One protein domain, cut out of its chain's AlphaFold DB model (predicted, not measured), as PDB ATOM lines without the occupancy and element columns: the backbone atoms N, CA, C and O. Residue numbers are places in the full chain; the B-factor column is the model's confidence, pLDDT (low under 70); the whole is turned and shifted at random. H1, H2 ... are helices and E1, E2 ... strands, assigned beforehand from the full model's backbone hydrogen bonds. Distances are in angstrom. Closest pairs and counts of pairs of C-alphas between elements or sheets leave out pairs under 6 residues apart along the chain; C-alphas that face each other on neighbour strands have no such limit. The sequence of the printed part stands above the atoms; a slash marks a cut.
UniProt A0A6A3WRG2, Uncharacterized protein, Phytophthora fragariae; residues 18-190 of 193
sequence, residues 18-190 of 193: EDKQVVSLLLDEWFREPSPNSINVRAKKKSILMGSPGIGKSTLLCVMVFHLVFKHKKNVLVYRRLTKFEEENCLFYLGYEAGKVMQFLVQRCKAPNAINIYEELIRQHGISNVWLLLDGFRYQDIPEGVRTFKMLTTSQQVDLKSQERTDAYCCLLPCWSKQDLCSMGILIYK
ATOM      1  N   GLU A  18      -9.233 -29.632 -27.912       79.44
ATOM      2  CA  GLU A  18     -10.361 -29.402 -27.022       79.44
ATOM      3  C   GLU A  18     -11.551 -30.317 -27.352       79.44
ATOM      4  O   GLU A  18     -12.199 -30.832 -26.444       79.44
ATOM      5  N   ASP A  19     -11.812 -30.604 -28.634       80.12
ATOM      6  CA  ASP A  19     -12.854 -31.569 -29.021       80.12
ATOM      7  C   ASP A  19     -12.500 -32.977 -28.522       80.12
ATOM      8  O   ASP A  19     -13.370 -33.710 -28.046       80.12
ATOM      9  N   LYS A  20     -11.210 -33.343 -28.580       82.19
ATOM     10  CA  LYS A  20     -10.713 -34.608 -28.017       82.19
ATOM     11  C   LYS A  20     -10.888 -34.648 -26.501       82.19
ATOM     12  O   LYS A  20     -11.291 -35.683 -25.984       82.19
ATOM     13  N   GLN A  21     -10.625 -33.546 -25.796       85.25
ATOM     14  CA  GLN A  21     -10.836 -33.459 -24.347       85.25
ATOM     15  C   GLN A  21     -12.314 -33.613 -23.980       85.25
ATOM     16  O   GLN A  21     -12.635 -34.375 -23.070       85.25
ATOM     17  N   VAL A  22     -13.219 -32.953 -24.715       86.62
ATOM     18  CA  VAL A  22     -14.669 -33.111 -24.528       86.62
ATOM     19  C   VAL A  22     -15.077 -34.569 -24.739       86.62
ATOM     20  O   VAL A  22     -15.751 -35.136 -23.885       86.62
ATOM     21  N   VAL A  23     -14.646 -35.203 -25.833       88.06
ATOM     22  CA  VAL A  23     -14.969 -36.615 -26.094       88.06
ATOM     23  C   VAL A  23     -14.381 -37.545 -25.044       88.06
ATOM     24  O   VAL A  23     -15.099 -38.426 -24.582       88.06
ATOM     25  N   SER A  24     -13.126 -37.344 -24.636       87.62
ATOM     26  CA  SER A  24     -12.499 -38.141 -23.575       87.62
ATOM     27  C   SER A  24     -13.317 -38.052 -22.297       87.62
ATOM     28  O   SER A  24     -13.714 -39.077 -21.764       87.62
ATOM     29  N   LEU A  25     -13.678 -36.837 -21.871       87.75
ATOM     30  CA  LEU A  25     -14.495 -36.628 -20.680       87.75
ATOM     31  C   LEU A  25     -15.852 -37.338 -20.781       87.75
ATOM     32  O   LEU A  25     -16.294 -37.950 -19.811       87.75
ATOM     33  N   LEU A  26     -16.508 -37.287 -21.944       88.94
ATOM     34  CA  LEU A  26     -17.780 -37.979 -22.161       88.94
ATOM     35  C   LEU A  26     -17.627 -39.504 -22.094       88.94
ATOM     36  O   LEU A  26     -18.409 -40.159 -21.409       88.94
ATOM     37  N   LEU A  27     -16.639 -40.067 -22.793       89.12
ATOM     38  CA  LEU A  27     -16.411 -41.513 -22.843       89.12
ATOM     39  C   LEU A  27     -15.959 -42.063 -21.493       89.12
ATOM     40  O   LEU A  27     -16.513 -43.065 -21.039       89.12
ATOM     41  N   ASP A  28     -15.015 -41.382 -20.845       85.88
ATOM     42  CA  ASP A  28     -14.532 -41.738 -19.518       85.88
ATOM     43  C   ASP A  28     -15.716 -41.802 -18.562       85.88
ATOM     44  O   ASP A  28     -15.934 -42.820 -17.929       85.88
ATOM     45  N   GLU A  29     -16.561 -40.775 -18.509       81.12
ATOM     46  CA  GLU A  29     -17.689 -40.751 -17.575       81.12
ATOM     47  C   GLU A  29     -18.807 -41.744 -17.912       81.12
ATOM     48  O   GLU A  29     -19.504 -42.228 -17.018       81.12
ATOM     49  N   TRP A  30     -19.001 -42.066 -19.187       87.44
ATOM     50  CA  TRP A  30     -20.014 -43.027 -19.604       87.44
ATOM     51  C   TRP A  30     -19.629 -44.481 -19.348       87.44
ATOM     52  O   TRP A  30     -20.522 -45.298 -19.110       87.44
ATOM     53  N   PHE A  31     -18.335 -44.800 -19.407       86.00
ATOM     54  CA  PHE A  31     -17.838 -46.174 -19.348       86.00
ATOM     55  C   PHE A  31     -16.880 -46.446 -18.184       86.00
ATOM     56  O   PHE A  31     -16.411 -47.577 -18.065       86.00
ATOM     57  N   ARG A  32     -16.603 -45.467 -17.308       78.75
ATOM     58  CA  ARG A  32     -15.775 -45.684 -16.114       78.75
ATOM     59  C   ARG A  32     -16.344 -46.810 -15.271       78.75
ATOM     60  O   ARG A  32     -17.525 -46.788 -14.913       78.75
ATOM     61  N   GLU A  33     -15.480 -47.735 -14.876       63.31
ATOM     62  CA  GLU A  33     -15.842 -48.727 -13.875       63.31
ATOM     63  C   GLU A  33     -16.171 -48.032 -12.542       63.31
ATOM     64  O   GLU A  33     -15.484 -47.081 -12.142       63.31
ATOM     65  N   PRO A  34     -17.245 -48.452 -11.854       58.34
ATOM     66  CA  PRO A  34     -17.613 -47.878 -10.571       58.34
ATOM     67  C   PRO A  34     -16.501 -48.148  -9.551       58.34
ATOM     68  O   PRO A  34     -16.163 -49.295  -9.271       58.34
ATOM     69  N   SER A  35     -15.933 -47.088  -8.971       55.25
ATOM     70  CA  SER A  35     -15.021 -47.248  -7.838       55.25
ATOM     71  C   SER A  35     -15.820 -47.596  -6.570       55.25
ATOM     72  O   SER A  35     -16.938 -47.093  -6.417       55.25
ATOM     73  N   PRO A  36     -15.266 -48.377  -5.622       56.03
ATOM     74  CA  PRO A  36     -15.959 -48.769  -4.386       56.03
ATOM     75  C   PRO A  36     -16.474 -47.589  -3.544       56.03
ATOM     76  O   PRO A  36     -17.445 -47.732  -2.808       56.03
ATOM     77  N   ASN A  37     -15.863 -46.406  -3.696       53.34
ATOM     78  CA  ASN A  37     -16.237 -45.177  -2.989       53.34
ATOM     79  C   ASN A  37     -17.137 -44.239  -3.811       53.34
ATOM     80  O   ASN A  37     -17.571 -43.201  -3.315       53.34
ATOM     81  N   SER A  38     -17.432 -44.575  -5.069       49.06
ATOM     82  CA  SER A  38     -18.360 -43.829  -5.914       49.06
ATOM     83  C   SER A  38     -19.631 -44.645  -6.078       49.06
ATOM     84  O   SER A  38     -19.772 -45.418  -7.027       49.06
ATOM     85  N   ILE A  39     -20.574 -44.453  -5.154       45.69
ATOM     86  CA  ILE A  39     -21.972 -44.852  -5.353       45.69
ATOM     87  C   ILE A  39     -22.376 -44.409  -6.767       45.69
ATOM     88  O   ILE A  39     -21.966 -43.332  -7.198       45.69
ATOM     89  N   ASN A  40     -23.135 -45.260  -7.463       44.88
ATOM     90  CA  ASN A  40     -23.602 -45.264  -8.865       44.88
ATOM     91  C   ASN A  40     -24.166 -43.950  -9.484       44.88
ATOM     92  O   ASN A  40     -24.892 -43.985 -10.477       44.88
ATOM     93  N   VAL A  41     -23.850 -42.783  -8.934       47.84
ATOM     94  CA  VAL A  41     -24.287 -41.442  -9.320       47.84
ATOM     95  C   VAL A  41     -23.754 -41.029 -10.701       47.84
ATOM     96  O   VAL A  41     -24.408 -40.254 -11.385       47.84
ATOM     97  N   ARG A  42     -22.604 -41.547 -11.170       48.44
ATOM     98  CA  ARG A  42     -21.998 -41.129 -12.461       48.44
ATOM     99  C   ARG A  42     -22.539 -41.854 -13.700       48.44
ATOM    100  O   ARG A  42     -22.796 -41.200 -14.707       48.44
ATOM    101  N   ALA A  43     -22.816 -43.158 -13.626       50.03
ATOM    102  CA  ALA A  43     -23.258 -43.950 -14.786       50.03
ATOM    103  C   ALA A  43     -24.611 -43.485 -15.374       50.03
ATOM    104  O   ALA A  43     -24.880 -43.653 -16.568       50.03
ATOM    105  N   LYS A  44     -25.452 -42.835 -14.559       61.00
ATOM    106  CA  LYS A  44     -26.760 -42.294 -14.971       61.00
ATOM    107  C   LYS A  44     -26.713 -40.861 -15.496       61.00
ATOM    108  O   LYS A  44     -27.745 -40.359 -15.932       61.00
ATOM    109  N   LYS A  45     -25.548 -40.205 -15.489       76.75
ATOM    110  CA  LYS A  45     -25.480 -38.794 -15.862       76.75
ATOM    111  C   LYS A  45     -25.781 -38.577 -17.336       76.75
ATOM    112  O   LYS A  45     -25.324 -39.342 -18.197       76.75
ATOM    113  N   LYS A  46     -26.542 -37.516 -17.591       89.69
ATOM    114  CA  LYS A  46     -26.816 -36.983 -18.924       89.69
ATOM    115  C   LYS A  46     -25.645 -36.125 -19.372       89.69
ATOM    116  O   LYS A  46     -24.998 -35.479 -18.555       89.69
ATOM    117  N   SER A  47     -25.410 -36.058 -20.668       93.38
ATOM    118  CA  SER A  47     -24.412 -35.165 -21.247       93.38
ATOM    119  C   SER A  47     -25.099 -34.108 -22.094       93.38
ATOM    120  O   SER A  47     -25.931 -34.424 -22.936       93.38
ATOM    121  N   ILE A  48     -24.762 -32.845 -21.885       94.25
ATOM    122  CA  ILE A  48     -25.335 -31.704 -22.585       94.25
ATOM    123  C   ILE A  48     -24.188 -30.966 -23.257       94.25
ATOM    124  O   ILE A  48     -23.367 -30.333 -22.599       94.25
ATOM    125  N   LEU A  49     -24.128 -31.059 -24.578       94.50
ATOM    126  CA  LEU A  49     -23.139 -30.389 -25.402       94.50
ATOM    127  C   LEU A  49     -23.745 -29.122 -26.012       94.50
ATOM    128  O   LEU A  49     -24.596 -29.172 -26.906       94.50
ATOM    129  N   MET A  50     -23.277 -27.979 -25.531       94.25
ATOM    130  CA  MET A  50     -23.660 -26.647 -25.985       94.25
ATOM    131  C   MET A  50     -22.643 -26.101 -26.991       94.25
ATOM    132  O   MET A  50     -21.520 -26.583 -27.082       94.25
ATOM    133  N   GLY A  51     -23.017 -25.075 -27.752       89.69
ATOM    134  CA  GLY A  51     -22.100 -24.372 -28.656       89.69
ATOM    135  C   GLY A  51     -22.846 -23.574 -29.715       89.69
ATOM    136  O   GLY A  51     -24.034 -23.798 -29.940       89.69
ATOM    137  N   SER A  52     -22.170 -22.670 -30.416       87.38
ATOM    138  CA  SER A  52     -22.808 -21.826 -31.434       87.38
ATOM    139  C   SER A  52     -23.402 -22.637 -32.606       87.38
ATOM    140  O   SER A  52     -22.971 -23.768 -32.879       87.38
ATOM    141  N   PRO A  53     -24.430 -22.121 -33.306       86.94
ATOM    142  CA  PRO A  53     -24.932 -22.738 -34.533       86.94
ATOM    143  C   PRO A  53     -23.809 -22.973 -35.556       86.94
ATOM    144  O   PRO A  53     -22.915 -22.147 -35.700       86.94
ATOM    145  N   GLY A  54     -23.844 -24.108 -36.257       84.31
ATOM    146  CA  GLY A  54     -22.869 -24.433 -37.308       84.31
ATOM    147  C   GLY A  54     -21.518 -24.976 -36.828       84.31
ATOM    148  O   GLY A  54     -20.750 -25.457 -37.650       84.31
ATOM    149  N   ILE A  55     -21.237 -25.003 -35.521       86.19
ATOM    150  CA  ILE A  55     -19.912 -25.399 -35.007       86.19
ATOM    151  C   ILE A  55     -19.621 -26.912 -34.990       86.19
ATOM    152  O   ILE A  55     -18.640 -27.361 -34.414       86.19
ATOM    153  N   GLY A  56     -20.477 -27.718 -35.623       88.69
ATOM    154  CA  GLY A  56     -20.247 -29.158 -35.774       88.69
ATOM    155  C   GLY A  56     -20.775 -30.040 -34.641       88.69
ATOM    156  O   GLY A  56     -20.435 -31.216 -34.592       88.69
ATOM    157  N   LYS A  57     -21.649 -29.538 -33.755       91.56
ATOM    158  CA  LYS A  57     -22.242 -30.349 -32.668       91.56
ATOM    159  C   LYS A  57     -22.961 -31.603 -33.174       91.56
ATOM    160  O   LYS A  57     -22.717 -32.687 -32.659       91.56
ATOM    161  N   SER A  58     -23.810 -31.463 -34.194       92.44
ATOM    162  CA  SER A  58     -24.527 -32.595 -34.793       92.44
ATOM    163  C   SER A  58     -23.558 -33.582 -35.452       92.44
ATOM    164  O   SER A  58     -23.749 -34.787 -35.351       92.44
ATOM    165  N   THR A  59     -22.475 -33.085 -36.066       91.81
ATOM    166  CA  THR A  59     -21.403 -33.930 -36.614       91.81
ATOM    167  C   THR A  59     -20.729 -34.737 -35.511       91.81
ATOM    168  O   THR A  59     -20.587 -35.949 -35.645       91.81
ATOM    169  N   LEU A  60     -20.373 -34.089 -34.397       92.06
ATOM    170  CA  LEU A  60     -19.797 -34.766 -33.242       92.06
ATOM    171  C   LEU A  60     -20.760 -35.817 -32.676       92.06
ATOM    172  O   LEU A  60     -20.341 -36.947 -32.447       92.06
ATOM    173  N   LEU A  61     -22.048 -35.491 -32.521       95.44
ATOM    174  CA  LEU A  61     -23.062 -36.461 -32.100       95.44
ATOM    175  C   LEU A  61     -23.082 -37.680 -33.026       95.44
ATOM    176  O   LEU A  61     -23.063 -38.799 -32.525       95.44
ATOM    177  N   CYS A  62     -23.051 -37.499 -34.349       94.44
ATOM    178  CA  CYS A  62     -22.993 -38.621 -35.288       94.44
ATOM    179  C   CYS A  62     -21.721 -39.467 -35.118       94.44
ATOM    180  O   CYS A  62     -21.801 -40.693 -35.139       94.44
ATOM    181  N   VAL A  63     -20.555 -38.848 -34.899       93.19
ATOM    182  CA  VAL A  63     -19.329 -39.615 -34.612       93.19
ATOM    183  C   VAL A  63     -19.461 -40.394 -33.300       93.19
ATOM    184  O   VAL A  63     -19.073 -41.561 -33.246       93.19
ATOM    185  N   MET A  64     -20.070 -39.800 -32.270       94.38
ATOM    186  CA  MET A  64     -20.357 -40.497 -31.016       94.38
ATOM    187  C   MET A  64     -21.315 -41.673 -31.233       94.38
ATOM    188  O   MET A  64     -21.051 -42.744 -30.703       94.38
ATOM    189  N   VAL A  65     -22.368 -41.532 -32.050       96.06
ATOM    190  CA  VAL A  65     -23.270 -42.646 -32.412       96.06
ATOM    191  C   VAL A  65     -22.469 -43.813 -32.983       96.06
ATOM    192  O   VAL A  65     -22.567 -44.931 -32.480       96.06
ATOM    193  N   PHE A  66     -21.634 -43.556 -33.992       94.25
ATOM    194  CA  PHE A  66     -20.813 -44.599 -34.599       94.25
ATOM    195  C   PHE A  66     -19.853 -45.230 -33.593       94.25
ATOM    196  O   PHE A  66     -19.741 -46.454 -33.536       94.25
ATOM    197  N   HIS A  67     -19.193 -44.422 -32.766       92.88
ATOM    198  CA  HIS A  67     -18.310 -44.925 -31.722       92.88
ATOM    199  C   HIS A  67     -19.058 -45.847 -30.744       92.88
ATOM    200  O   HIS A  67     -18.625 -46.973 -30.500       92.88
ATOM    201  N   LEU A  68     -20.214 -45.414 -30.239       94.00
ATOM    202  CA  LEU A  68     -21.038 -46.170 -29.295       94.00
ATOM    203  C   LEU A  68     -21.522 -47.504 -29.874       94.00
ATOM    204  O   LEU A  68     -21.436 -48.533 -29.202       94.00
ATOM    205  N   VAL A  69     -21.979 -47.514 -31.126       94.25
ATOM    206  CA  VAL A  69     -22.455 -48.739 -31.781       94.25
ATOM    207  C   VAL A  69     -21.292 -49.678 -32.089       94.25
ATOM    208  O   VAL A  69     -21.325 -50.857 -31.743       94.25
ATOM    209  N   PHE A  70     -20.228 -49.183 -32.723       92.50
ATOM    210  CA  PHE A  70     -19.168 -50.056 -33.219       92.50
ATOM    211  C   PHE A  70     -18.211 -50.531 -32.127       92.50
ATOM    212  O   PHE A  70     -17.839 -51.710 -32.141       92.50
ATOM    213  N   LYS A  71     -17.831 -49.650 -31.191       91.75
ATOM    214  CA  LYS A  71     -16.896 -49.965 -30.099       91.75
ATOM    215  C   LYS A  71     -17.601 -50.535 -28.876       91.75
ATOM    216  O   LYS A  71     -17.131 -51.531 -28.340       91.75
ATOM    217  N   HIS A  72     -18.732 -49.956 -28.477       90.31
ATOM    218  CA  HIS A  72     -19.416 -50.327 -27.231       90.31
ATOM    219  C   HIS A  72     -20.674 -51.177 -27.427       90.31
ATOM    220  O   HIS A  72     -21.315 -51.535 -26.440       90.31
ATOM    221  N   LYS A  73     -21.028 -51.516 -28.677       91.31
ATOM    222  CA  LYS A  73     -22.189 -52.356 -29.023       91.31
ATOM    223  C   LYS A  73     -23.498 -51.853 -28.405       91.31
ATOM    224  O   LYS A  73     -24.357 -52.645 -28.030       91.31
ATOM    225  N   LYS A  74     -23.641 -50.531 -28.269       92.50
ATOM    226  CA  LYS A  74     -24.878 -49.902 -27.795       92.50
ATOM    227  C   LYS A  74     -25.866 -49.728 -28.939       92.50
ATOM    228  O   LYS A  74     -25.461 -49.469 -30.067       92.50
ATOM    229  N   ASN A  75     -27.153 -49.832 -28.623       95.94
ATOM    230  CA  ASN A  75     -28.240 -49.520 -29.540       95.94
ATOM    231  C   ASN A  75     -28.573 -48.043 -29.381       95.94
ATOM    232  O   ASN A  75     -28.930 -47.609 -28.288       95.94
ATOM    233  N   VAL A  76     -28.400 -47.250 -30.431       97.62
ATOM    234  CA  VAL A  76     -28.482 -45.794 -30.341       97.62
ATOM    235  C   VAL A  76     -29.652 -45.289 -31.167       97.62
ATOM    236  O   VAL A  76     -29.710 -45.477 -32.380       97.62
ATOM    237  N   LEU A  77     -30.572 -44.607 -30.496       98.25
ATOM    238  CA  LEU A  77     -31.661 -43.871 -31.114       98.25
ATOM    239  C   LEU A  77     -31.310 -42.386 -31.101       98.25
ATOM    240  O   LEU A  77     -30.972 -41.835 -30.056       98.25
ATOM    241  N   VAL A  78     -31.412 -41.722 -32.242       98.25
ATOM    242  CA  VAL A  78     -31.213 -40.279 -32.349       98.25
ATOM    243  C   VAL A  78     -32.515 -39.626 -32.755       98.25
ATOM    244  O   VAL A  78     -33.081 -39.954 -33.796       98.25
ATOM    245  N   TYR A  79     -32.965 -38.668 -31.949       97.69
ATOM    246  CA  TYR A  79     -34.107 -37.827 -32.273       97.69
ATOM    247  C   TYR A  79     -33.640 -36.392 -32.496       97.69
ATOM    248  O   TYR A  79     -33.050 -35.764 -31.613       97.69
ATOM    249  N   ARG A  80     -33.879 -35.869 -33.698       95.38
ATOM    250  CA  ARG A  80     -33.368 -34.576 -34.143       95.38
ATOM    251  C   ARG A  80     -34.504 -33.616 -34.451       95.38
ATOM    252  O   ARG A  80     -35.368 -33.894 -35.281       95.38
ATOM    253  N   ARG A  81     -34.448 -32.438 -33.831       92.19
ATOM    254  CA  ARG A  81     -35.315 -31.308 -34.151       92.19
ATOM    255  C   ARG A  81     -34.798 -30.595 -35.392       92.19
ATOM    256  O   ARG A  81     -33.649 -30.155 -35.425       92.19
ATOM    257  N   LEU A  82     -35.656 -30.456 -36.394       86.12
ATOM    258  CA  LEU A  82     -35.388 -29.625 -37.563       86.12
ATOM    259  C   LEU A  82     -36.001 -28.239 -37.328       86.12
ATOM    260  O   LEU A  82     -37.051 -28.102 -36.704       86.12
ATOM    261  N   THR A  83     -35.273 -27.186 -37.703       68.75
ATOM    262  CA  THR A  83     -35.615 -25.798 -37.344       68.75
ATOM    263  C   THR A  83     -36.304 -25.027 -38.465       68.75
ATOM    264  O   THR A  83     -36.694 -23.882 -38.247       68.75
ATOM    265  N   LYS A  84     -36.443 -25.608 -39.661       70.38
ATOM    266  CA  LYS A  84     -37.169 -24.971 -40.764       70.38
ATOM    267  C   LYS A  84     -38.670 -25.199 -40.593       70.38
ATOM    268  O   LYS A  84     -39.084 -26.291 -40.225       70.38
ATOM    269  N   PHE A  85     -39.462 -24.165 -40.880       51.72
ATOM    270  CA  PHE A  85     -40.905 -24.071 -40.598       51.72
ATOM    271  C   PHE A  85     -41.784 -25.181 -41.212       51.72
ATOM    272  O   PHE A  85     -42.937 -25.314 -40.816       51.72
ATOM    273  N   GLU A  86     -41.251 -26.002 -42.118       59.19
ATOM    274  CA  GLU A  86     -41.976 -27.085 -42.803       59.19
ATOM    275  C   GLU A  86     -41.380 -28.480 -42.541       59.19
ATOM    276  O   GLU A  86     -41.919 -29.493 -42.987       59.19
ATOM    277  N   GLU A  87     -40.268 -28.553 -41.807       69.81
ATOM    278  CA  GLU A  87     -39.572 -29.807 -41.537       69.81
ATOM    279  C   GLU A  87     -40.031 -30.369 -40.186       69.81
ATOM    280  O   GLU A  87     -39.770 -29.804 -39.123       69.81
ATOM    281  N   GLU A  88     -40.728 -31.509 -40.220       81.81
ATOM    282  CA  GLU A  88     -40.967 -32.289 -39.005       81.81
ATOM    283  C   GLU A  88     -39.636 -32.834 -38.470       81.81
ATOM    284  O   GLU A  88     -38.692 -33.056 -39.226       81.81
ATOM    285  N   ASN A  89     -39.558 -33.081 -37.162       92.38
ATOM    286  CA  ASN A  89     -38.381 -33.712 -36.567       92.38
ATOM    287  C   ASN A  89     -38.085 -35.046 -37.266       92.38
ATOM    288  O   ASN A  89     -39.003 -35.737 -37.701       92.38
ATOM    289  N   CYS A  90     -36.823 -35.443 -37.318       93.62
ATOM    290  CA  CYS A  90     -36.435 -36.736 -37.860       93.62
ATOM    291  C   CYS A  90     -35.853 -37.623 -36.766       93.62
ATOM    292  O   CYS A  90     -35.383 -37.155 -35.726       93.62
ATOM    293  N   LEU A  91     -35.914 -38.926 -36.993       96.44
ATOM    294  CA  LEU A  91     -35.446 -39.929 -36.055       96.44
ATOM    295  C   LEU A  91     -34.676 -40.991 -36.820       96.44
ATOM    296  O   LEU A  91     -35.138 -41.454 -37.858       96.44
ATOM    297  N   PHE A  92     -33.518 -41.390 -36.321       97.06
ATOM    298  CA  PHE A  92     -32.784 -42.513 -36.884       97.06
ATOM    299  C   PHE A  92     -32.239 -43.403 -35.785       97.06
ATOM    300  O   PHE A  92     -31.949 -42.952 -34.679       97.06
ATOM    301  N   TYR A  93     -32.105 -44.675 -36.108       97.69
ATOM    302  CA  TYR A  93     -31.581 -45.693 -35.220       97.69
ATOM    303  C   TYR A  93     -30.365 -46.337 -35.857       97.69
ATOM    304  O   TYR A  93     -30.352 -46.596 -37.063       97.69
ATOM    305  N   LEU A  94     -29.369 -46.614 -35.028       97.56
ATOM    306  CA  LEU A  94     -28.231 -47.443 -35.366       97.56
ATOM    307  C   LEU A  94     -27.953 -48.358 -34.175       97.56
ATOM    308  O   LEU A  94     -27.682 -47.879 -33.074       97.56
ATOM    309  N   GLY A  95     -28.025 -49.665 -34.382       94.12
ATOM    310  CA  GLY A  95     -27.844 -50.655 -33.327       94.12
ATOM    311  C   GLY A  95     -27.057 -51.867 -33.784       94.12
ATOM    312  O   GLY A  95     -26.706 -52.000 -34.958       94.12
ATOM    313  N   TYR A  96     -26.749 -52.742 -32.833       86.62
ATOM    314  CA  TYR A  96     -26.018 -53.978 -33.071       86.62
ATOM    315  C   TYR A  96     -26.844 -55.162 -32.567       86.62
ATOM    316  O   TYR A  96     -26.965 -55.388 -31.365       86.62
ATOM    317  N   GLU A  97     -27.403 -55.931 -33.495       83.38
ATOM    318  CA  GLU A  97     -28.315 -57.038 -33.210       83.38
ATOM    319  C   GLU A  97     -27.809 -58.306 -33.900       83.38
ATOM    320  O   GLU A  97     -27.477 -58.296 -35.086       83.38
ATOM    321  N   ALA A  98     -27.702 -59.403 -33.142       82.62
ATOM    322  CA  ALA A  98     -27.271 -60.714 -33.645       82.62
ATOM    323  C   ALA A  98     -25.989 -60.682 -34.515       82.62
ATOM    324  O   ALA A  98     -25.884 -61.373 -35.528       82.62
ATOM    325  N   GLY A  99     -25.001 -59.860 -34.140       81.88
ATOM    326  CA  GLY A  99     -23.727 -59.758 -34.864       81.88
ATOM    327  C   GLY A  99     -23.744 -58.835 -36.088       81.88
ATOM    328  O   GLY A  99     -22.722 -58.710 -36.766       81.88
ATOM    329  N   LYS A 100     -24.865 -58.164 -36.377       89.00
ATOM    330  CA  LYS A 100     -25.020 -57.255 -37.518       89.00
ATOM    331  C   LYS A 100     -25.428 -55.860 -37.067       89.00
ATOM    332  O   LYS A 100     -26.063 -55.679 -36.033       89.00
ATOM    333  N   VAL A 101     -25.047 -54.867 -37.863       90.75
ATOM    334  CA  VAL A 101     -25.505 -53.492 -37.668       90.75
ATOM    335  C   VAL A 101     -26.892 -53.354 -38.275       90.75
ATOM    336  O   VAL A 101     -27.075 -53.634 -39.459       90.75
ATOM    337  N   MET A 102     -27.842 -52.903 -37.465       93.81
ATOM    338  CA  MET A 102     -29.205 -52.594 -37.884       93.81
ATOM    339  C   MET A 102     -29.385 -51.080 -37.916       93.81
ATOM    340  O   MET A 102     -28.880 -50.375 -37.042       93.81
ATOM    341  N   GLN A 103     -30.095 -50.575 -38.924       95.69
ATOM    342  CA  GLN A 103     -30.386 -49.150 -39.046       95.69
ATOM    343  C   GLN A 103     -31.767 -48.900 -39.637       95.69
ATOM    344  O   GLN A 103     -32.225 -49.650 -40.499       95.69
ATOM    345  N   PHE A 104     -32.392 -47.802 -39.227       96.50
ATOM    346  CA  PHE A 104     -33.565 -47.260 -39.906       96.50
ATOM    347  C   PHE A 104     -33.646 -45.741 -39.736       96.50
ATOM    348  O   PHE A 104     -33.057 -45.165 -38.820       96.50
ATOM    349  N   LEU A 105     -34.397 -45.094 -40.628       95.88
ATOM    350  CA  LEU A 105     -34.628 -43.654 -40.644       95.88
ATOM    351  C   LEU A 105     -36.127 -43.378 -40.772       95.88
ATOM    352  O   LEU A 105     -36.793 -43.896 -41.663       95.88
ATOM    353  N   VAL A 106     -36.624 -42.487 -39.924       95.00
ATOM    354  CA  VAL A 106     -37.955 -41.891 -39.999       95.00
ATOM    355  C   VAL A 106     -37.770 -40.404 -40.288       95.00
ATOM    356  O   VAL A 106     -37.421 -39.617 -39.409       95.00
ATOM    357  N   GLN A 107     -37.978 -40.019 -41.547       91.50
ATOM    358  CA  GLN A 107     -37.734 -38.650 -42.020       91.50
ATOM    359  C   GLN A 107     -38.676 -37.617 -41.388       91.50
ATOM    360  O   GLN A 107     -38.271 -36.479 -41.178       91.50
ATOM    361  N   ARG A 108     -39.915 -38.018 -41.083       91.75
ATOM    362  CA  ARG A 108     -40.960 -37.173 -40.493       91.75
ATOM    363  C   ARG A 108     -41.521 -37.861 -39.253       91.75
ATOM    364  O   ARG A 108     -42.223 -38.865 -39.351       91.75
ATOM    365  N   CYS A 109     -41.130 -37.380 -38.081       92.56
ATOM    366  CA  CYS A 109     -41.334 -38.047 -36.805       92.56
ATOM    367  C   CYS A 109     -41.861 -37.072 -35.746       92.56
ATOM    368  O   CYS A 109     -41.126 -36.296 -35.129       92.56
ATOM    369  N   LYS A 110     -43.165 -37.150 -35.480       92.38
ATOM    370  CA  LYS A 110     -43.793 -36.425 -34.370       92.38
ATOM    371  C   LYS A 110     -43.389 -37.034 -33.028       92.38
ATOM    372  O   LYS A 110     -43.084 -38.222 -32.947       92.38
ATOM    373  N   ALA A 111     -43.439 -36.227 -31.969       92.56
ATOM    374  CA  ALA A 111     -43.014 -36.649 -30.635       92.56
ATOM    375  C   ALA A 111     -43.682 -37.953 -30.144       92.56
ATOM    376  O   ALA A 111     -42.943 -38.810 -29.668       92.56
ATOM    377  N   PRO A 112     -45.003 -38.188 -30.321       95.62
ATOM    378  CA  PRO A 112     -45.615 -39.457 -29.918       95.62
ATOM    379  C   PRO A 112     -45.006 -40.674 -30.626       95.62
ATOM    380  O   PRO A 112     -44.742 -41.689 -29.994       95.62
ATOM    381  N   ASN A 113     -44.694 -40.556 -31.921       95.62
ATOM    382  CA  ASN A 113     -44.075 -41.646 -32.679       95.62
ATOM    383  C   ASN A 113     -42.647 -41.919 -32.193       95.62
ATOM    384  O   ASN A 113     -42.255 -43.075 -32.072       95.62
ATOM    385  N   ALA A 114     -41.880 -40.866 -31.893       96.06
ATOM    386  CA  ALA A 114     -40.533 -41.009 -31.347       96.06
ATOM    387  C   ALA A 114     -40.539 -41.710 -29.981       96.06
ATOM    388  O   ALA A 114     -39.704 -42.580 -29.743       96.06
ATOM    389  N   ILE A 115     -41.498 -41.361 -29.116       97.06
ATOM    390  CA  ILE A 115     -41.680 -41.983 -27.798       97.06
ATOM    391  C   ILE A 115     -42.029 -43.465 -27.958       97.06
ATOM    392  O   ILE A 115     -41.329 -44.301 -27.399       97.06
ATOM    393  N   ASN A 116     -43.010 -43.800 -28.802       97.94
ATOM    394  CA  ASN A 116     -43.413 -45.190 -29.031       97.94
ATOM    395  C   ASN A 116     -42.255 -46.055 -29.559       97.94
ATOM    396  O   ASN A 116     -42.049 -47.171 -29.092       97.94
ATOM    397  N   ILE A 117     -41.473 -45.541 -30.517       97.62
ATOM    398  CA  ILE A 117     -40.294 -46.249 -31.045       97.62
ATOM    399  C   ILE A 117     -39.252 -46.457 -29.941       97.62
ATOM    400  O   ILE A 117     -38.667 -47.532 -29.833       97.62
ATOM    401  N   TYR A 118     -39.006 -45.433 -29.124       97.56
ATOM    402  CA  TYR A 118     -38.035 -45.513 -28.041       97.56
ATOM    403  C   TYR A 118     -38.443 -46.527 -26.964       97.56
ATOM    404  O   TYR A 118     -37.620 -47.346 -26.557       97.56
ATOM    405  N   GLU A 119     -39.708 -46.514 -26.547       96.94
ATOM    406  CA  GLU A 119     -40.263 -47.473 -25.589       96.94
ATOM    407  C   GLU A 119     -40.208 -48.905 -26.123       96.94
ATOM    408  O   GLU A 119     -39.814 -49.818 -25.395       96.94
ATOM    409  N   GLU A 120     -40.520 -49.106 -27.403       97.06
ATOM    410  CA  GLU A 120     -40.450 -50.423 -28.031       97.06
ATOM    411  C   GLU A 120     -39.009 -50.949 -28.096       97.06
ATOM    412  O   GLU A 120     -38.755 -52.099 -27.736       97.06
ATOM    413  N   LEU A 121     -38.037 -50.104 -28.453       95.88
ATOM    414  CA  LEU A 121     -36.619 -50.477 -28.405       95.88
ATOM    415  C   LEU A 121     -36.180 -50.833 -26.977       95.88
ATOM    416  O   LEU A 121     -35.468 -51.819 -26.777       95.88
ATOM    417  N   ILE A 122     -36.611 -50.062 -25.971       95.19
ATOM    418  CA  ILE A 122     -36.341 -50.371 -24.558       95.19
ATOM    419  C   ILE A 122     -36.950 -51.721 -24.174       95.19
ATOM    420  O   ILE A 122     -36.294 -52.502 -23.486       95.19
ATOM    421  N   ARG A 123     -38.174 -52.017 -24.616       96.50
ATOM    422  CA  ARG A 123     -38.847 -53.293 -24.349       96.50
ATOM    423  C   ARG A 123     -38.080 -54.474 -24.947       96.50
ATOM    424  O   ARG A 123     -37.986 -55.517 -24.307       96.50
ATOM    425  N   GLN A 124     -37.520 -54.306 -26.144       93.31
ATOM    426  CA  GLN A 124     -36.781 -55.354 -26.855       93.31
ATOM    427  C   GLN A 124     -35.359 -55.570 -26.319       93.31
ATOM    428  O   GLN A 124     -34.905 -56.710 -26.227       93.31
ATOM    429  N   HIS A 125     -34.643 -54.498 -25.961       92.56
ATOM    430  CA  HIS A 125     -33.202 -54.565 -25.668       92.56
ATOM    431  C   HIS A 125     -32.817 -54.188 -24.229       92.56
ATOM    432  O   HIS A 125     -31.665 -54.383 -23.828       92.56
ATOM    433  N   GLY A 126     -33.757 -53.653 -23.450       91.44
ATOM    434  CA  GLY A 126     -33.541 -53.136 -22.103       91.44
ATOM    435  C   GLY A 126     -33.004 -51.700 -22.079       91.44
ATOM    436  O   GLY A 126     -32.183 -51.287 -22.901       91.44
ATOM    437  N   ILE A 127     -33.425 -50.932 -21.068       88.94
ATOM    438  CA  ILE A 127     -33.103 -49.499 -20.925       88.94
ATOM    439  C   ILE A 127     -31.597 -49.201 -20.812       88.94
ATOM    440  O   ILE A 127     -31.142 -48.129 -21.189       88.94
ATOM    441  N   SER A 128     -30.793 -50.144 -20.317       86.75
ATOM    442  CA  SER A 128     -29.336 -49.984 -20.186       86.75
ATOM    443  C   SER A 128     -28.578 -50.123 -21.517       86.75
ATOM    444  O   SER A 128     -27.412 -49.711 -21.621       86.75
ATOM    445  N   ASN A 129     -29.223 -50.699 -22.534       90.19
ATOM    446  CA  ASN A 129     -28.628 -50.968 -23.842       90.19
ATOM    447  C   ASN A 129     -29.114 -50.019 -24.934       90.19
ATOM    448  O   ASN A 129     -28.400 -49.852 -25.922       90.19
ATOM    449  N   VAL A 130     -30.271 -49.378 -24.740       94.38
ATOM    450  CA  VAL A 130     -30.812 -48.371 -25.659       94.38
ATOM    451  C   VAL A 130     -30.446 -46.977 -25.178       94.38
ATOM    452  O   VAL A 130     -30.862 -46.542 -24.109       94.38
ATOM    453  N   TRP A 131     -29.645 -46.269 -25.962       96.00
ATOM    454  CA  TRP A 131     -29.212 -44.912 -25.668       96.00
ATOM    455  C   TRP A 131     -29.906 -43.934 -26.596       96.00
ATOM    456  O   TRP A 131     -29.744 -43.988 -27.811       96.00
ATOM    457  N   LEU A 132     -30.648 -43.006 -26.004       97.44
ATOM    458  CA  LEU A 132     -31.281 -41.919 -26.732       97.44
ATOM    459  C   LEU A 132     -30.370 -40.689 -26.760       97.44
ATOM    460  O   LEU A 132     -29.966 -40.190 -25.707       97.44
ATOM    461  N   LEU A 133     -30.079 -40.173 -27.953       98.00
ATOM    462  CA  LEU A 133     -29.380 -38.904 -28.153       98.00
ATOM    463  C   LEU A 133     -30.318 -37.893 -28.822       98.00
ATOM    464  O   LEU A 133     -31.048 -38.220 -29.756       98.00
ATOM    465  N   LEU A 134     -30.287 -36.652 -28.349       97.50
ATOM    466  CA  LEU A 134     -31.117 -35.561 -28.844       97.50
ATOM    467  C   LEU A 134     -30.261 -34.521 -29.570       97.50
ATOM    468  O   LEU A 134     -29.191 -34.137 -29.091       97.50
ATOM    469  N   ASP A 135     -30.750 -34.023 -30.701       96.12
ATOM    470  CA  ASP A 135     -30.088 -32.972 -31.486       96.12
ATOM    471  C   ASP A 135     -31.044 -31.809 -31.769       96.12
ATOM    472  O   ASP A 135     -32.179 -32.008 -32.199       96.12
ATOM    473  N   GLY A 136     -30.596 -30.583 -31.499       93.12
ATOM    474  CA  GLY A 136     -31.316 -29.352 -31.834       93.12
ATOM    475  C   GLY A 136     -32.468 -28.970 -30.896       93.12
ATOM    476  O   GLY A 136     -33.099 -27.931 -31.100       93.12
ATOM    477  N   PHE A 137     -32.753 -29.756 -29.855       93.12
ATOM    478  CA  PHE A 137     -33.796 -29.431 -28.879       93.12
ATOM    479  C   PHE A 137     -33.359 -28.320 -27.913       93.12
ATOM    480  O   PHE A 137     -32.191 -28.213 -27.530       93.12
ATOM    481  N   ARG A 138     -34.321 -27.496 -27.480       91.44
ATOM    482  CA  ARG A 138     -34.158 -26.652 -26.287       91.44
ATOM    483  C   ARG A 138     -34.423 -27.532 -25.077       91.44
ATOM    484  O   ARG A 138     -35.393 -28.281 -25.111       91.44
ATOM    485  N   TYR A 139     -33.607 -27.438 -24.029       91.44
ATOM    486  CA  TYR A 139     -33.706 -28.339 -22.872       91.44
ATOM    487  C   TYR A 139     -35.116 -28.357 -22.251       91.44
ATOM    488  O   TYR A 139     -35.674 -29.421 -21.999       91.44
ATOM    489  N   GLN A 140     -35.734 -27.184 -22.113       89.94
ATOM    490  CA  GLN A 140     -37.095 -27.021 -21.587       89.94
ATOM    491  C   GLN A 140     -38.214 -27.532 -22.515       89.94
ATOM    492  O   GLN A 140     -39.298 -27.850 -22.037       89.94
ATOM    493  N   ASP A 141     -37.947 -27.656 -23.820       89.88
ATOM    494  CA  ASP A 141     -38.921 -28.115 -24.821       89.88
ATOM    495  C   ASP A 141     -38.848 -29.638 -25.042       89.88
ATOM    496  O   ASP A 141     -39.511 -30.166 -25.937       89.88
ATOM    497  N   ILE A 142     -37.996 -30.359 -24.301       93.12
ATOM    498  CA  ILE A 142     -37.826 -31.805 -24.481       93.12
ATOM    499  C   ILE A 142     -39.108 -32.525 -24.027       93.12
ATOM    500  O   ILE A 142     -39.480 -32.408 -22.849       93.12
ATOM    501  N   PRO A 143     -39.763 -33.301 -24.919       93.62
ATOM    502  CA  PRO A 143     -40.962 -34.054 -24.566       93.62
ATOM    503  C   PRO A 143     -40.689 -35.043 -23.429       93.62
ATOM    504  O   PRO A 143     -39.617 -35.643 -23.363       93.62
ATOM    505  N   GLU A 144     -41.661 -35.233 -22.540       92.44
ATOM    506  CA  GLU A 144     -41.479 -35.996 -21.300       92.44
ATOM    507  C   GLU A 144     -40.969 -37.427 -21.533       92.44
ATOM    508  O   GLU A 144     -39.974 -37.822 -20.922       92.44
ATOM    509  N   GLY A 145     -41.549 -38.146 -22.502       92.19
ATOM    510  CA  GLY A 145     -41.169 -39.526 -22.835       92.19
ATOM    511  C   GLY A 145     -39.750 -39.702 -23.399       92.19
ATOM    512  O   GLY A 145     -39.264 -40.822 -23.501       92.19
ATOM    513  N   VAL A 146     -39.046 -38.613 -23.728       94.31
ATOM    514  CA  VAL A 146     -37.649 -38.642 -24.208       94.31
ATOM    515  C   VAL A 146     -36.668 -37.964 -23.246       94.31
ATOM    516  O   VAL A 146     -35.495 -37.781 -23.569       94.31
ATOM    517  N   ARG A 147     -37.096 -37.622 -22.022       92.06
ATOM    518  CA  ARG A 147     -36.233 -36.978 -21.013       92.06
ATOM    519  C   ARG A 147     -35.160 -37.894 -20.429       92.06
ATOM    520  O   ARG A 147     -34.256 -37.388 -19.772       92.06
ATOM    521  N   THR A 148     -35.217 -39.202 -20.659       91.75
ATOM    522  CA  THR A 148     -34.186 -40.164 -20.222       91.75
ATOM    523  C   THR A 148     -32.977 -40.224 -21.164       91.75
ATOM    524  O   THR A 148     -32.138 -41.109 -21.024       91.75
ATOM    525  N   PHE A 149     -32.868 -39.278 -22.105       94.44
ATOM    526  CA  PHE A 149     -31.746 -39.168 -23.033       94.44
ATOM    527  C   PHE A 149     -30.382 -39.218 -22.335       94.44
ATOM    528  O   PHE A 149     -30.191 -38.689 -21.239       94.44
ATOM    529  N   LYS A 150     -29.404 -39.808 -23.025       94.75
ATOM    530  CA  LYS A 150     -28.014 -39.894 -22.576       94.75
ATOM    531  C   LYS A 150     -27.195 -38.682 -23.007       94.75
ATOM    532  O   LYS A 150     -26.354 -38.220 -22.243       94.75
ATOM    533  N   MET A 151     -27.465 -38.139 -24.196       95.81
ATOM    534  CA  MET A 151     -26.798 -36.942 -24.714       95.81
ATOM    535  C   MET A 151     -27.798 -35.973 -25.345       95.81
ATOM    536  O   MET A 151     -28.703 -36.398 -26.054       95.81
ATOM    537  N   LEU A 152     -27.607 -34.676 -25.133       96.50
ATOM    538  CA  LEU A 152     -28.280 -33.591 -25.838       96.50
ATOM    539  C   LEU A 152     -27.222 -32.712 -26.494       96.50
ATOM    540  O   LEU A 152     -26.299 -32.259 -25.826       96.50
ATOM    541  N   THR A 153     -27.390 -32.408 -27.775       95.75
ATOM    542  CA  THR A 153     -26.661 -31.328 -28.437       95.75
ATOM    543  C   THR A 153     -27.598 -30.162 -28.705       95.75
ATOM    544  O   THR A 153     -28.688 -30.327 -29.254       95.75
ATOM    545  N   THR A 154     -27.206 -28.961 -28.286       94.12
ATOM    546  CA  THR A 154     -28.067 -27.782 -28.403       94.12
ATOM    547  C   THR A 154     -27.268 -26.515 -28.657       94.12
ATOM    548  O   THR A 154     -26.106 -26.399 -28.274       94.12
ATOM    549  N   SER A 155     -27.873 -25.565 -29.373       89.75
ATOM    550  CA  SER A 155     -27.266 -24.243 -29.593       89.75
ATOM    551  C   SER A 155     -27.687 -23.214 -28.547       89.75
ATOM    552  O   SER A 155     -27.300 -22.054 -28.648       89.75
ATOM    553  N   GLN A 156     -28.507 -23.617 -27.578       86.00
ATOM    554  CA  GLN A 156     -29.001 -22.737 -26.529       86.00
ATOM    555  C   GLN A 156     -28.248 -22.962 -25.226       86.00
ATOM    556  O   GLN A 156     -27.719 -24.045 -24.983       86.00
ATOM    557  N   GLN A 157     -28.221 -21.926 -24.391       83.88
ATOM    558  CA  GLN A 157     -27.805 -22.090 -23.007       83.88
ATOM    559  C   GLN A 157     -28.800 -22.998 -22.287       83.88
ATOM    560  O   GLN A 157     -30.002 -22.973 -22.565       83.88
ATOM    561  N   VAL A 158     -28.283 -23.805 -21.371       85.75
ATOM    562  CA  VAL A 158     -29.089 -24.677 -20.524       85.75
ATOM    563  C   VAL A 158     -28.885 -24.247 -19.085       85.75
ATOM    564  O   VAL A 158     -27.786 -24.382 -18.551       85.75
ATOM    565  N   ASP A 159     -29.947 -23.735 -18.469       84.06
ATOM    566  CA  ASP A 159     -29.958 -23.457 -17.039       84.06
ATOM    567  C   ASP A 159     -30.553 -24.655 -16.297       84.06
ATOM    568  O   ASP A 159     -31.756 -24.911 -16.334       84.06
ATOM    569  N   LEU A 160     -29.669 -25.441 -15.686       84.00
ATOM    570  CA  LEU A 160     -30.045 -26.598 -14.884       84.00
ATOM    571  C   LEU A 160     -30.334 -26.170 -13.449       84.00
ATOM    572  O   LEU A 160     -29.545 -25.430 -12.846       84.00
ATOM    573  N   LYS A 161     -31.390 -26.731 -12.854       83.56
ATOM    574  CA  LYS A 161     -31.647 -26.585 -11.417       83.56
ATOM    575  C   LYS A 161     -30.543 -27.270 -10.606       83.56
ATOM    576  O   LYS A 161     -29.876 -28.181 -11.090       83.56
ATOM    577  N   SER A 162     -30.358 -26.862  -9.350       75.31
ATOM    578  CA  SER A 162     -29.286 -27.369  -8.472       75.31
ATOM    579  C   SER A 162     -29.218 -28.900  -8.395       75.31
ATOM    580  O   SER A 162     -28.128 -29.458  -8.466       75.31
ATOM    581  N   GLN A 163     -30.368 -29.572  -8.325       74.88
ATOM    582  CA  GLN A 163     -30.471 -31.036  -8.308       74.88
ATOM    583  C   GLN A 163     -30.130 -31.681  -9.661       74.88
ATOM    584  O   GLN A 163     -29.562 -32.759  -9.706       74.88
ATOM    585  N   GLU A 164     -30.421 -31.023 -10.785       76.31
ATOM    586  CA  GLU A 164     -30.085 -31.555 -12.113       76.31
ATOM    587  C   GLU A 164     -28.589 -31.418 -12.420       76.31
ATOM    588  O   GLU A 164     -28.030 -32.219 -13.167       76.31
ATOM    589  N   ARG A 165     -27.912 -30.425 -11.822       75.81
ATOM    590  CA  ARG A 165     -26.465 -30.204 -11.995       75.81
ATOM    591  C   ARG A 165     -25.621 -31.346 -11.438       75.81
ATOM    592  O   ARG A 165     -24.518 -31.572 -11.927       75.81
ATOM    593  N   THR A 166     -26.113 -32.077 -10.436       76.50
ATOM    594  CA  THR A 166     -25.405 -33.263  -9.940       76.50
ATOM    595  C   THR A 166     -25.488 -34.425 -10.924       76.50
ATOM    596  O   THR A 166     -24.563 -35.237 -10.952       76.50
ATOM    597  N   ASP A 167     -26.510 -34.441 -11.787       79.38
ATOM    598  CA  ASP A 167     -26.866 -35.560 -12.665       79.38
ATOM    599  C   ASP A 167     -26.604 -35.284 -14.157       79.38
ATOM    600  O   ASP A 167     -26.953 -36.092 -15.024       79.38
ATOM    601  N   ALA A 168     -25.965 -34.158 -14.485       84.75
ATOM    602  CA  ALA A 168     -25.650 -33.788 -15.858       84.75
ATOM    603  C   ALA A 168     -24.240 -33.205 -16.007       84.75
ATOM    604  O   ALA A 168     -23.751 -32.464 -15.157       84.75
ATOM    605  N   TYR A 169     -23.601 -33.518 -17.131       86.19
ATOM    606  CA  TYR A 169     -22.366 -32.895 -17.584       86.19
ATOM    607  C   TYR A 169     -22.669 -31.878 -18.671       86.19
ATOM    608  O   TYR A 169     -23.183 -32.237 -19.727       86.19
ATOM    609  N   CYS A 170     -22.317 -30.621 -18.427       88.38
ATOM    610  CA  CYS A 170     -22.448 -29.549 -19.403       88.38
ATOM    611  C   CYS A 170     -21.087 -29.280 -20.050       88.38
ATOM    612  O   CYS A 170     -20.169 -28.795 -19.394       88.38
ATOM    613  N   CYS A 171     -20.968 -29.580 -21.338       89.19
ATOM    614  CA  CYS A 171     -19.775 -29.326 -22.136       89.19
ATOM    615  C   CYS A 171     -20.061 -28.201 -23.131       89.19
ATOM    616  O   CYS A 171     -21.125 -28.167 -23.748       89.19
ATOM    617  N   LEU A 172     -19.099 -27.304 -23.327       87.88
ATOM    618  CA  LEU A 172     -19.144 -26.310 -24.392       87.88
ATOM    619  C   LEU A 172     -18.229 -26.777 -25.522       87.88
ATOM    620  O   LEU A 172     -17.030 -26.939 -25.312       87.88
ATOM    621  N   LEU A 173     -18.789 -26.998 -26.709       85.69
ATOM    622  CA  LEU A 173     -17.996 -27.267 -27.898       85.69
ATOM    623  C   LEU A 173     -17.328 -25.950 -28.323       85.69
ATOM    624  O   LEU A 173     -18.045 -24.976 -28.587       85.69
ATOM    625  N   PRO A 174     -15.989 -25.892 -28.386       79.25
ATOM    626  CA  PRO A 174     -15.297 -24.664 -28.741       79.25
ATOM    627  C   PRO A 174     -15.617 -24.276 -30.181       79.25
ATOM    628  O   PRO A 174     -16.117 -25.085 -30.969       79.25
ATOM    629  N   CYS A 175     -15.289 -23.048 -30.576       76.31
ATOM    630  CA  CYS A 175     -15.310 -22.621 -31.972       76.31
ATOM    631  C   CYS A 175     -13.894 -22.457 -32.525       76.31
ATOM    632  O   CYS A 175     -12.964 -22.155 -31.787       76.31
ATOM    633  N   TRP A 176     -13.715 -22.741 -33.815       70.56
ATOM    634  CA  TRP A 176     -12.477 -22.383 -34.494       70.56
ATOM    635  C   TRP A 176     -12.455 -20.870 -34.644       70.56
ATOM    636  O   TRP A 176     -13.452 -20.284 -35.086       70.56
ATOM    637  N   SER A 177     -11.326 -20.236 -34.332       76.81
ATOM    638  CA  SER A 177     -11.123 -18.882 -34.822       76.81
ATOM    639  C   SER A 177     -11.012 -18.931 -36.352       76.81
ATOM    640  O   SER A 177     -10.546 -19.915 -36.937       76.81
ATOM    641  N   LYS A 178     -11.448 -17.863 -37.029       77.88
ATOM    642  CA  LYS A 178     -11.299 -17.754 -38.488       77.88
ATOM    643  C   LYS A 178      -9.826 -17.880 -38.901       77.88
ATOM    644  O   LYS A 178      -9.533 -18.496 -39.918       77.88
ATOM    645  N   GLN A 179      -8.920 -17.324 -38.099       83.00
ATOM    646  CA  GLN A 179      -7.481 -17.357 -38.345       83.00
ATOM    647  C   GLN A 179      -6.924 -18.783 -38.293       83.00
ATOM    648  O   GLN A 179      -6.168 -19.165 -39.185       83.00
ATOM    649  N   ASP A 180      -7.332 -19.584 -37.310       78.44
ATOM    650  CA  ASP A 180      -6.879 -20.973 -37.178       78.44
ATOM    651  C   ASP A 180      -7.402 -21.840 -38.332       78.44
ATOM    652  O   ASP A 180      -6.654 -22.623 -38.915       78.44
ATOM    653  N   LEU A 181      -8.666 -21.638 -38.727       75.12
ATOM    654  CA  LEU A 181      -9.267 -22.275 -39.905       75.12
ATOM    655  C   LEU A 181      -8.507 -21.935 -41.193       75.12
ATOM    656  O   LEU A 181      -8.200 -22.829 -41.982       75.12
ATOM    657  N   CYS A 182      -8.179 -20.657 -41.405       78.69
ATOM    658  CA  CYS A 182      -7.389 -20.223 -42.556       78.69
ATOM    659  C   CYS A 182      -5.979 -20.826 -42.529       78.69
ATOM    660  O   CYS A 182      -5.520 -21.339 -43.545       78.69
ATOM    661  N   SER A 183      -5.325 -20.823 -41.366       82.00
ATOM    662  CA  SER A 183      -3.976 -21.376 -41.191       82.00
ATOM    663  C   SER A 183      -3.943 -22.876 -41.487       82.00
ATOM    664  O   SER A 183      -3.065 -23.344 -42.209       82.00
ATOM    665  N   MET A 184      -4.942 -23.628 -41.014       76.44
ATOM    666  CA  MET A 184      -5.110 -25.041 -41.353       76.44
ATOM    667  C   MET A 184      -5.362 -25.240 -42.852       76.44
ATOM    668  O   MET A 184      -4.763 -26.123 -43.464       76.44
ATOM    669  N   GLY A 185      -6.228 -24.419 -43.453       77.56
ATOM    670  CA  GLY A 185      -6.515 -24.453 -44.886       77.56
ATOM    671  C   GLY A 185      -5.261 -24.267 -45.744       77.56
ATOM    672  O   GLY A 185      -5.035 -25.025 -46.685       77.56
ATOM    673  N   ILE A 186      -4.410 -23.309 -45.375       82.50
ATOM    674  CA  ILE A 186      -3.119 -23.063 -46.029       82.50
ATOM    675  C   ILE A 186      -2.173 -24.251 -45.819       82.50
ATOM    676  O   ILE A 186      -1.602 -24.750 -46.786       82.50
ATOM    677  N   LEU A 187      -2.031 -24.731 -44.580       80.69
ATOM    678  CA  LEU A 187      -1.091 -25.800 -44.234       80.69
ATOM    679  C   LEU A 187      -1.421 -27.124 -44.937       80.69
ATOM    680  O   LEU A 187      -0.528 -27.789 -45.454       80.69
ATOM    681  N   ILE A 188      -2.697 -27.511 -44.934       77.25
ATOM    682  CA  ILE A 188      -3.138 -28.844 -45.362       77.25
ATOM    683  C   ILE A 188      -3.554 -28.847 -46.833       77.25
ATOM    684  O   ILE A 188      -3.187 -29.753 -47.578       77.25
ATOM    685  N   TYR A 189      -4.302 -27.832 -47.265       72.06
ATOM    686  CA  TYR A 189      -4.913 -27.799 -48.597       72.06
ATOM    687  C   TYR A 189      -4.252 -26.811 -49.554       72.06
ATOM    688  O   TYR A 189      -4.635 -26.763 -50.721       72.06
ATOM    689  N   LYS A 190      -3.251 -26.046 -49.089       76.62
ATOM    690  CA  LYS A 190      -2.509 -25.068 -49.897       76.62
ATOM    691  C   LYS A 190      -3.425 -24.076 -50.618       76.62
ATOM    692  O   LYS A 190      -3.184 -23.739 -51.777       76.62
TER     693      LYS A 190
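What this domain is: This is residues 18 to 190 of the 193 residues of an uncharacterized protein of Phytophthora fragariae (UniProt A0A6A3WRG2). A twisted sheet of seven strands makes the core, with H1 and H2 over one face and H3 over the other, and the sheet curls round H2. H5 sticks out as a free arm, and residues 35 to 40 stick out as a loop. The printed part has 173 residues with five named helices and seven named strands, in the order H1 E1 H2 E2 E3 E4 H3 E5 E6 H4 E7 H5, class mixed. The mixed sheet runs E4 E3 E2 E5 E6 E1 E7; the whole is compact, with a radius of gyration of the C-alphas of 17.1 A, and spans 52 by 49 by 39 A.

How they stand to each other: H1, residues 18 to 31, is on the sheet at a height of 10.2 A, over E1, residues 46 to 50, and E7, residues 168 to 172, and along the strands. The closest C-alphas of H1 and E7 are those of Val 22 and Cys 171, 6.8 A apart. E1 is parallel to E7, an edge strand, with N 48 and O 169 at 2.7 A. H2, residues 57 to 72, is on the same face and near H1; its closest C-alphas to E3, residues 90 to 97, are Val 69 and Gly 95, 5.9 A apart. E2, residues 75 to 80, E3 and E4, residues 100 to 106, form a meander, each strand the antiparallel neighbour of the one before, in two hairpins, with N 78 and O 92 at 2.8 A and N 93 and O 104 at 2.9 A. H3, residues 111 to 125, is on the opposite face, 9.3 A over the sheet, along E2 at 4 degrees on the local plane. E5, residues 130 to 135, is parallel to E2, N 77 and O 131 at 2.9 A, and to E6, residues 151 to 154, N 134 and O 151 at 2.8 A. E6 is parallel to E1, N 49 and O 152 at 2.8 A. E1 H2 E2, E4 H3 E5 and E6 H4 E7 are split strand-helix-strand units, their strands parallel with others between, each with a right-handed crossover. H4, residues 162 to 166, and H5, residues 178 to 189, are not on the sheet. In H1, H2, H3 and H5 every O i to N i+4 pair is within hydrogen-bond range; in H4 0 of 1 is, and 1 of 2 O i to N i+3 pairs.

Where its parts are: H1 begins at C-alpha 18, (-10.361, -29.402, -27.022), and is 19.9 A long; H2 is 20.9 A, E3 22.4 A, E4 20.2 A and H3 21.0 A. H5, 15.6 A, ends at C-alpha 189, (-4.913, -27.799, -48.597).

The domain as a whole: The printed part has no cut. The links H1 to E1 and E5 to E6 are long. The farthest C-alphas, Pro 36 and Lys 190, are 53.0 A apart. Residues 33 to 44, 83 and 85 to 87 have pLDDT under 70.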